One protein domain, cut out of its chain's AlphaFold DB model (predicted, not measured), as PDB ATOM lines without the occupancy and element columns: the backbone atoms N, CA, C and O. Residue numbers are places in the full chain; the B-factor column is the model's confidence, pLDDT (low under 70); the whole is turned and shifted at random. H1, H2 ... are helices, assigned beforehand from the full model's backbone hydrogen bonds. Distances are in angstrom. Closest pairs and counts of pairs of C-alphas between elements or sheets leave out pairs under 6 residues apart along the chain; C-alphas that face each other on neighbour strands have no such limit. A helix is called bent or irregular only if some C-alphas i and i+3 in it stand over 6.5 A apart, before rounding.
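This is residues 49 to 98 of the 244 residues of the protein "Na_Ca_ex domain-containing protein" of Puccinia triticina (isolate 1-1 / race 1 (BBBD)) (UniProt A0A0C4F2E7). One long, gently bent helix, H2, makes nearly the whole length of this model, and the short helix H1 folds back beside its first turns as the small arm of a lopsided hairpin. The rest of H2 runs on alone as a rod. The printed part has 50 residues with two named helices, H1 then H2, and no named strand; the class is all helix. It is extended, with a radius of gyration of the C-alphas of 18.4 A and spans of 57 by 15 by 11 A.

Find C-alpha 49 at (144.036, 119.096, 126.055); from there H1, residues 49 to 55, runs 9.9 A. Next look at C-alpha 59 at (153.685, 126.337, 123.512), where H2, residues 59 to 95, begins. By its hydrogen bonds H2 was assigned as one helix, but it is bent: C-alphas 83 and 86 are 6.5 A apart. Its arm H2a, residues 59 to 83, is 36.1 A long, and its arm H2b, residues 86 to 95, runs 14.5 A to C-alpha 95 at (139.982, 77.246, 133.264).

Look first at H1 and H2a, a helical hairpin: they touch, and their closest C-alphas, those of Tyr 53 and Ala 62, are 5.7 A apart. They run opposite ways at a shallow tilt of 18 degrees. H2a touches H1 with residues 59 to 66 alone. Past the bend, H2b stands at a shallow tilt of 29 degrees to H2a, and H1 and H2b are apart. In H1, H2a and H2b every backbone O i to N i+4 pair is within hydrogen-bond range.

The two C-alphas farthest apart, those of His 57 and Gly 97, are 57.7 A from each other. The printed part has no cut, and the link from H1 to H2 is tight, with 3 residues. Residues 67 to 76 and 78 to 84, which belong to H2, are among those that stand free. The mean pLDDT of the printed part is 83.5; look for the values under 70 at residues 50 to 51.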
ATOM      1  N   TYR A  49     142.661 118.866 126.504       71.44
ATOM      2  CA  TYR A  49     144.036 119.096 126.055       71.44
ATOM      3  C   TYR A  49     144.136 120.217 125.012       71.44
ATOM      4  O   TYR A  49     145.170 120.888 124.939       71.44
ATOM      5  N   GLN A  50     143.074 120.450 124.231       67.50
ATOM      6  CA  GLN A  50     143.044 121.521 123.233       67.50
ATOM      7  C   GLN A  50     142.991 122.895 123.905       67.50
ATOM      8  O   GLN A  50     143.779 123.781 123.562       67.50
ATOM      9  N   VAL A  51     142.132 123.048 124.918       68.50
ATOM     10  CA  VAL A  51     142.041 124.273 125.728       68.50
ATOM     11  C   VAL A  51     143.352 124.525 126.476       68.50
ATOM     12  O   VAL A  51     143.836 125.657 126.506       68.50
ATOM     13  N   PHE A  52     143.980 123.478 127.020       71.00
ATOM     14  CA  PHE A  52     145.281 123.584 127.685       71.00
ATOM     15  C   PHE A  52     146.401 124.033 126.732       71.00
ATOM     16  O   PHE A  52     147.171 124.928 127.074       71.00
ATOM     17  N   TYR A  53     146.481 123.464 125.524       73.25
ATOM     18  CA  TYR A  53     147.482 123.853 124.526       73.25
ATOM     19  C   TYR A  53     147.275 125.285 124.011       73.25
ATOM     20  O   TYR A  53     148.247 126.020 123.830       73.25
ATOM     21  N   HIS A  54     146.021 125.692 123.786       71.75
ATOM     22  CA  HIS A  54     145.695 127.024 123.273       71.75
ATOM     23  C   HIS A  54     145.915 128.128 124.317       71.75
ATOM     24  O   HIS A  54     146.447 129.187 123.987       71.75
ATOM     25  N   ASN A  55     145.566 127.867 125.581       70.50
ATOM     26  CA  ASN A  55     145.719 128.823 126.682       70.50
ATOM     27  C   ASN A  55     147.133 128.846 127.287       70.50
ATOM     28  O   ASN A  55     147.422 129.673 128.155       70.50
ATOM     29  N   ALA A  56     148.029 127.956 126.856       73.50
ATOM     30  CA  ALA A  56     149.392 127.922 127.356       73.50
ATOM     31  C   ALA A  56     150.202 129.127 126.866       73.50
ATOM     32  O   ALA A  56     150.464 129.299 125.675       73.50
ATOM     33  N   HIS A  57     150.705 129.910 127.822       70.19
ATOM     34  CA  HIS A  57     151.562 131.069 127.555       70.19
ATOM     35  C   HIS A  57     152.852 130.695 126.796       70.19
ATOM     36  O   HIS A  57     153.408 131.498 126.052       70.19
ATOM     37  N   SER A  58     153.322 129.454 126.956       75.62
ATOM     38  CA  SER A  58     154.483 128.899 126.260       75.62
ATOM     39  C   SER A  58     154.146 127.539 125.642       75.62
ATOM     40  O   SER A  58     154.136 126.499 126.300       75.62
ATOM     41  N   LYS A  59     153.932 127.542 124.321       77.06
ATOM     42  CA  LYS A  59     153.685 126.337 123.512       77.06
ATOM     43  C   LYS A  59     154.683 125.184 123.742       77.06
ATOM     44  O   LYS A  59     154.219 124.049 123.819       77.06
ATOM     45  N   PRO A  60     156.014 125.400 123.881       80.38
ATOM     46  CA  PRO A  60     156.930 124.279 124.102       80.38
ATOM     47  C   PRO A  60     156.735 123.601 125.465       80.38
ATOM     48  O   PRO A  60     156.871 122.384 125.555       80.38
ATOM     49  N   LEU A  61     156.365 124.355 126.509       80.25
ATOM     50  CA  LEU A  61     156.083 123.785 127.828       80.25
ATOM     51  C   LEU A  61     154.810 122.936 127.798       80.25
ATOM     52  O   LEU A  61     154.821 121.826 128.317       80.25
ATOM     53  N   ALA A  62     153.763 123.389 127.102       79.75
ATOM     54  CA  ALA A  62     152.542 122.601 126.929       79.75
ATOM     55  C   ALA A  62     152.796 121.269 126.206       79.75
ATOM     56  O   ALA A  62     152.319 120.229 126.655       79.75
ATOM     57  N   ILE A  63     153.589 121.275 125.127       83.69
ATOM     58  CA  ILE A  63     153.955 120.048 124.396       83.69
ATOM     59  C   ILE A  63     154.747 119.096 125.293       83.69
ATOM     60  O   ILE A  63     154.490 117.893 125.282       83.69
ATOM     61  N   LEU A  64     155.688 119.618 126.082       87.75
ATOM     62  CA  LEU A  64     156.488 118.807 126.996       87.75
ATOM     63  C   LEU A  64     155.611 118.180 128.084       87.75
ATOM     64  O   LEU A  64     155.725 116.983 128.336       87.75
ATOM     65  N   THR A  65     154.683 118.943 128.664       86.25
ATOM     66  CA  THR A  65     153.716 118.427 129.640       86.25
ATOM     67  C   THR A  65     152.820 117.347 129.033       86.25
ATOM     68  O   THR A  65     152.669 116.290 129.640       86.25
ATOM     69  N   ILE A  66     152.274 117.560 127.830       86.00
ATOM     70  CA  ILE A  66     151.431 116.565 127.143       86.00
ATOM     71  C   ILE A  66     152.237 115.304 126.816       86.00
ATOM     72  O   ILE A  66     151.762 114.197 127.048       86.00
ATOM     73  N   THR A  67     153.471 115.451 126.330       87.44
ATOM     74  CA  THR A  67     154.350 114.312 126.019       87.44
ATOM     75  C   THR A  67     154.685 113.508 127.276       87.44
ATOM     76  O   THR A  67     154.613 112.281 127.253       87.44
ATOM     77  N   LEU A  68     155.012 114.177 128.387       90.06
ATOM     78  CA  LEU A  68     155.262 113.507 129.665       90.06
ATOM     79  C   LEU A  68     154.010 112.801 130.187       90.06
ATOM     80  O   LEU A  68     154.103 111.678 130.678       90.06
ATOM     81  N   TRP A  69     152.841 113.429 130.049       88.75
ATOM     82  CA  TRP A  69     151.570 112.828 130.437       88.75
ATOM     83  C   TRP A  69     151.249 111.585 129.605       88.75
ATOM     84  O   TRP A  69     150.890 110.547 130.156       88.75
ATOM     85  N   LEU A  70     151.455 111.650 128.288       86.31
ATOM     86  CA  LEU A  70     151.276 110.513 127.391       86.31
ATOM     87  C   LEU A  70     152.242 109.370 127.731       86.31
ATOM     88  O   LEU A  70     151.826 108.217 127.790       86.31
ATOM     89  N   ALA A  71     153.512 109.685 128.003       88.75
ATOM     90  CA  ALA A  71     154.504 108.696 128.418       88.75
ATOM     91  C   ALA A  71     154.126 108.033 129.752       88.75
ATOM     92  O   ALA A  71     154.254 106.817 129.893       88.75
ATOM     93  N   PHE A  72     153.618 108.814 130.710       89.94
ATOM     94  CA  PHE A  72     153.106 108.297 131.976       89.94
ATOM     95  C   PHE A  72     151.922 107.346 131.761       89.94
ATOM     96  O   PHE A  72     151.959 106.224 132.261       89.94
ATOM     97  N   LEU A  73     150.915 107.752 130.978       87.25
ATOM     98  CA  LEU A  73     149.753 106.913 130.671       87.25
ATOM     99  C   LEU A  73     150.154 105.623 129.954       87.25
ATOM    100  O   LEU A  73     149.698 104.547 130.333       87.25
ATOM    101  N   PHE A  74     151.036 105.711 128.959       85.12
ATOM    102  CA  PHE A  74     151.524 104.547 128.226       85.12
ATOM    103  C   PHE A  74     152.259 103.564 129.147       85.12
ATOM    104  O   PHE A  74     152.000 102.362 129.109       85.12
ATOM    105  N   SER A  75     153.133 104.073 130.022       88.12
ATOM    106  CA  SER A  75     153.863 103.253 130.993       88.12
ATOM    107  C   SER A  75     152.918 102.617 132.019       88.12
ATOM    108  O   SER A  75     153.022 101.428 132.308       88.12
ATOM    109  N   PHE A  76     151.938 103.379 132.514       89.00
ATOM    110  CA  PHE A  76     150.925 102.884 133.444       89.00
ATOM    111  C   PHE A  76     150.088 101.758 132.829       89.00
ATOM    112  O   PHE A  76     149.947 100.700 133.438       89.00
ATOM    113  N   VAL A  77     149.592 101.942 131.599       86.19
ATOM    114  CA  VAL A  77     148.872 100.894 130.860       86.19
ATOM    115  C   VAL A  77     149.759  99.666 130.654       86.19
ATOM    116  O   VAL A  77     149.286  98.550 130.845       86.19
ATOM    117  N   GLY A  78     151.042  99.853 130.331       85.19
ATOM    118  CA  GLY A  78     152.002  98.756 130.188       85.19
ATOM    119  C   GLY A  78     152.186  97.940 131.471       85.19
ATOM    120  O   GLY A  78     152.136  96.711 131.424       85.19
ATOM    121  N   ILE A  79     152.331  98.606 132.620       88.62
ATOM    122  CA  ILE A  79     152.453  97.951 133.934       88.62
ATOM    123  C   ILE A  79     151.161  97.210 134.279       88.62
ATOM    124  O   ILE A  79     151.198  96.036 134.639       88.62
ATOM    125  N   VAL A  80     150.004  97.857 134.109       89.81
ATOM    126  CA  VAL A  80     148.706  97.226 134.380       89.81
ATOM    127  C   VAL A  80     148.486  96.008 133.477       89.81
ATOM    128  O   VAL A  80     148.004  94.969 133.936       89.81
ATOM    129  N   ALA A  81     148.878  96.097 132.206       86.19
ATOM    130  CA  ALA A  81     148.792  94.980 131.277       86.19
ATOM    131  C   ALA A  81     149.708  93.815 131.697       86.19
ATOM    132  O   ALA A  81     149.269  92.665 131.736       86.19
ATOM    133  N   SER A  82     150.958  94.104 132.063       88.19
ATOM    134  CA  SER A  82     151.920  93.093 132.517       88.19
ATOM    135  C   SER A  82     151.469  92.392 133.799       88.19
ATOM    136  O   SER A  82     151.431  91.164 133.851       88.19
ATOM    137  N   ASP A  83     151.095  93.163 134.820       89.19
ATOM    138  CA  ASP A  83     150.957  92.642 136.183       89.19
ATOM    139  C   ASP A  83     149.539  92.150 136.487       89.19
ATOM    140  O   ASP A  83     149.354  91.253 137.309       89.19
ATOM    141  N   PHE A  84     148.528  92.698 135.807       87.19
ATOM    142  CA  PHE A  84     147.133  92.321 136.022       87.19
ATOM    143  C   PHE A  84     146.527  91.635 134.804       87.19
ATOM    144  O   PHE A  84     145.873  90.607 134.966       87.19
ATOM    145  N   PHE A  85     146.718  92.144 133.587       84.31
ATOM    146  CA  PHE A  85     146.045  91.559 132.422       84.31
ATOM    147  C   PHE A  85     146.614  90.180 132.055       84.31
ATOM    148  O   PHE A  85     145.852  89.215 131.975       84.31
ATOM    149  N   CYS A  86     147.936  90.046 131.906       86.12
ATOM    150  CA  CYS A  86     148.574  88.789 131.498       86.12
ATOM    151  C   CYS A  86     148.317  87.609 132.470       86.12
ATOM    152  O   CYS A  86     147.919  86.538 131.996       86.12
ATOM    153  N   PRO A  87     148.456  87.748 133.808       87.88
ATOM    154  CA  PRO A  87     148.213  86.639 134.737       87.88
ATOM    155  C   PRO A  87     146.739  86.221 134.812       87.88
ATOM    156  O   PRO A  87     146.424  85.027 134.890       87.88
ATOM    157  N   ASN A  88     145.820  87.189 134.737       88.19
ATOM    158  CA  ASN A  88     144.388  86.899 134.673       88.19
ATOM    159  C   ASN A  88     144.028  86.184 133.365       88.19
ATOM    160  O   ASN A  88     143.254  85.226 133.389       88.19
ATOM    161  N   LEU A  89     144.642  86.574 132.243       87.56
ATOM    162  CA  LEU A  89     144.476  85.898 130.957       87.56
ATOM    163  C   LEU A  89     144.933  84.432 131.023       87.56
ATOM    164  O   LEU A  89     144.199  83.551 130.576       87.56
ATOM    165  N   SER A  90     146.099  84.159 131.623       86.31
ATOM    166  CA  SER A  90     146.603  82.789 131.819       86.31
ATOM    167  C   SER A  90     145.661  81.968 132.711       86.31
ATOM    168  O   SER A  90     145.287  80.849 132.360       86.31
ATOM    169  N   THR A  91     145.160  82.549 133.806       88.12
ATOM    170  CA  THR A  91     144.198  81.874 134.700       88.12
ATOM    171  C   THR A  91     142.888  81.524 133.982       88.12
ATOM    172  O   THR A  91     142.365  80.418 134.136       88.12
ATOM    173  N   ILE A  92     142.352  82.441 133.169       86.88
ATOM    174  CA  ILE A  92     141.151  82.195 132.356       86.88
ATOM    175  C   ILE A  92     141.433  81.109 131.308       86.88
ATOM    176  O   ILE A  92     140.624  80.194 131.148       86.88
ATOM    177  N   SER A  93     142.595  81.159 130.649       87.31
ATOM    178  CA  SER A  93     143.038  80.143 129.687       87.31
ATOM    179  C   SER A  93     143.057  78.747 130.304       87.31
ATOM    180  O   SER A  93     142.499  77.814 129.730       87.31
ATOM    181  N   GLN A  94     143.634  78.613 131.503       87.38
ATOM    182  CA  GLN A  94     143.705  77.345 132.233       87.38
ATOM    183  C   GLN A  94     142.313  76.797 132.570       87.38
ATOM    184  O   GLN A  94     142.067  75.605 132.398       87.38
ATOM    185  N   ARG A  95     141.373  77.658 132.986       89.06
ATOM    186  CA  ARG A  95     139.982  77.246 133.264       89.06
ATOM    187  C   ARG A  95     139.215  76.826 132.013       89.06
ATOM    188  O   ARG A  95     138.355  75.956 132.099       89.06
ATOM    189  N   LEU A  96     139.517  77.437 130.871       87.06
ATOM    190  CA  LEU A  96     138.915  77.104 129.580       87.06
ATOM    191  C   LEU A  96     139.617  75.930 128.872       87.06
ATOM    192  O   LEU A  96     139.184  75.532 127.794       87.06
ATOM    193  N   GLY A  97     140.692  75.376 129.449       86.44
ATOM    194  CA  GLY A  97     141.489  74.310 128.830       86.44
ATOM    195  C   GLY A  97     142.262  74.755 127.583       86.44
ATOM    196  O   GLY A  97     142.658  73.920 126.771       86.44
ATOM    197  N   LEU A  98     142.462  76.063 127.403       85.06
ATOM    198  CA  LEU A  98     143.197  76.639 126.280       85.06
ATOM    199  C   LEU A  98     144.684  76.757 126.635       85.06
ATOM    200  O   LEU A  98     145.046  77.021 127.783       85.06
TER     201      LEU A  98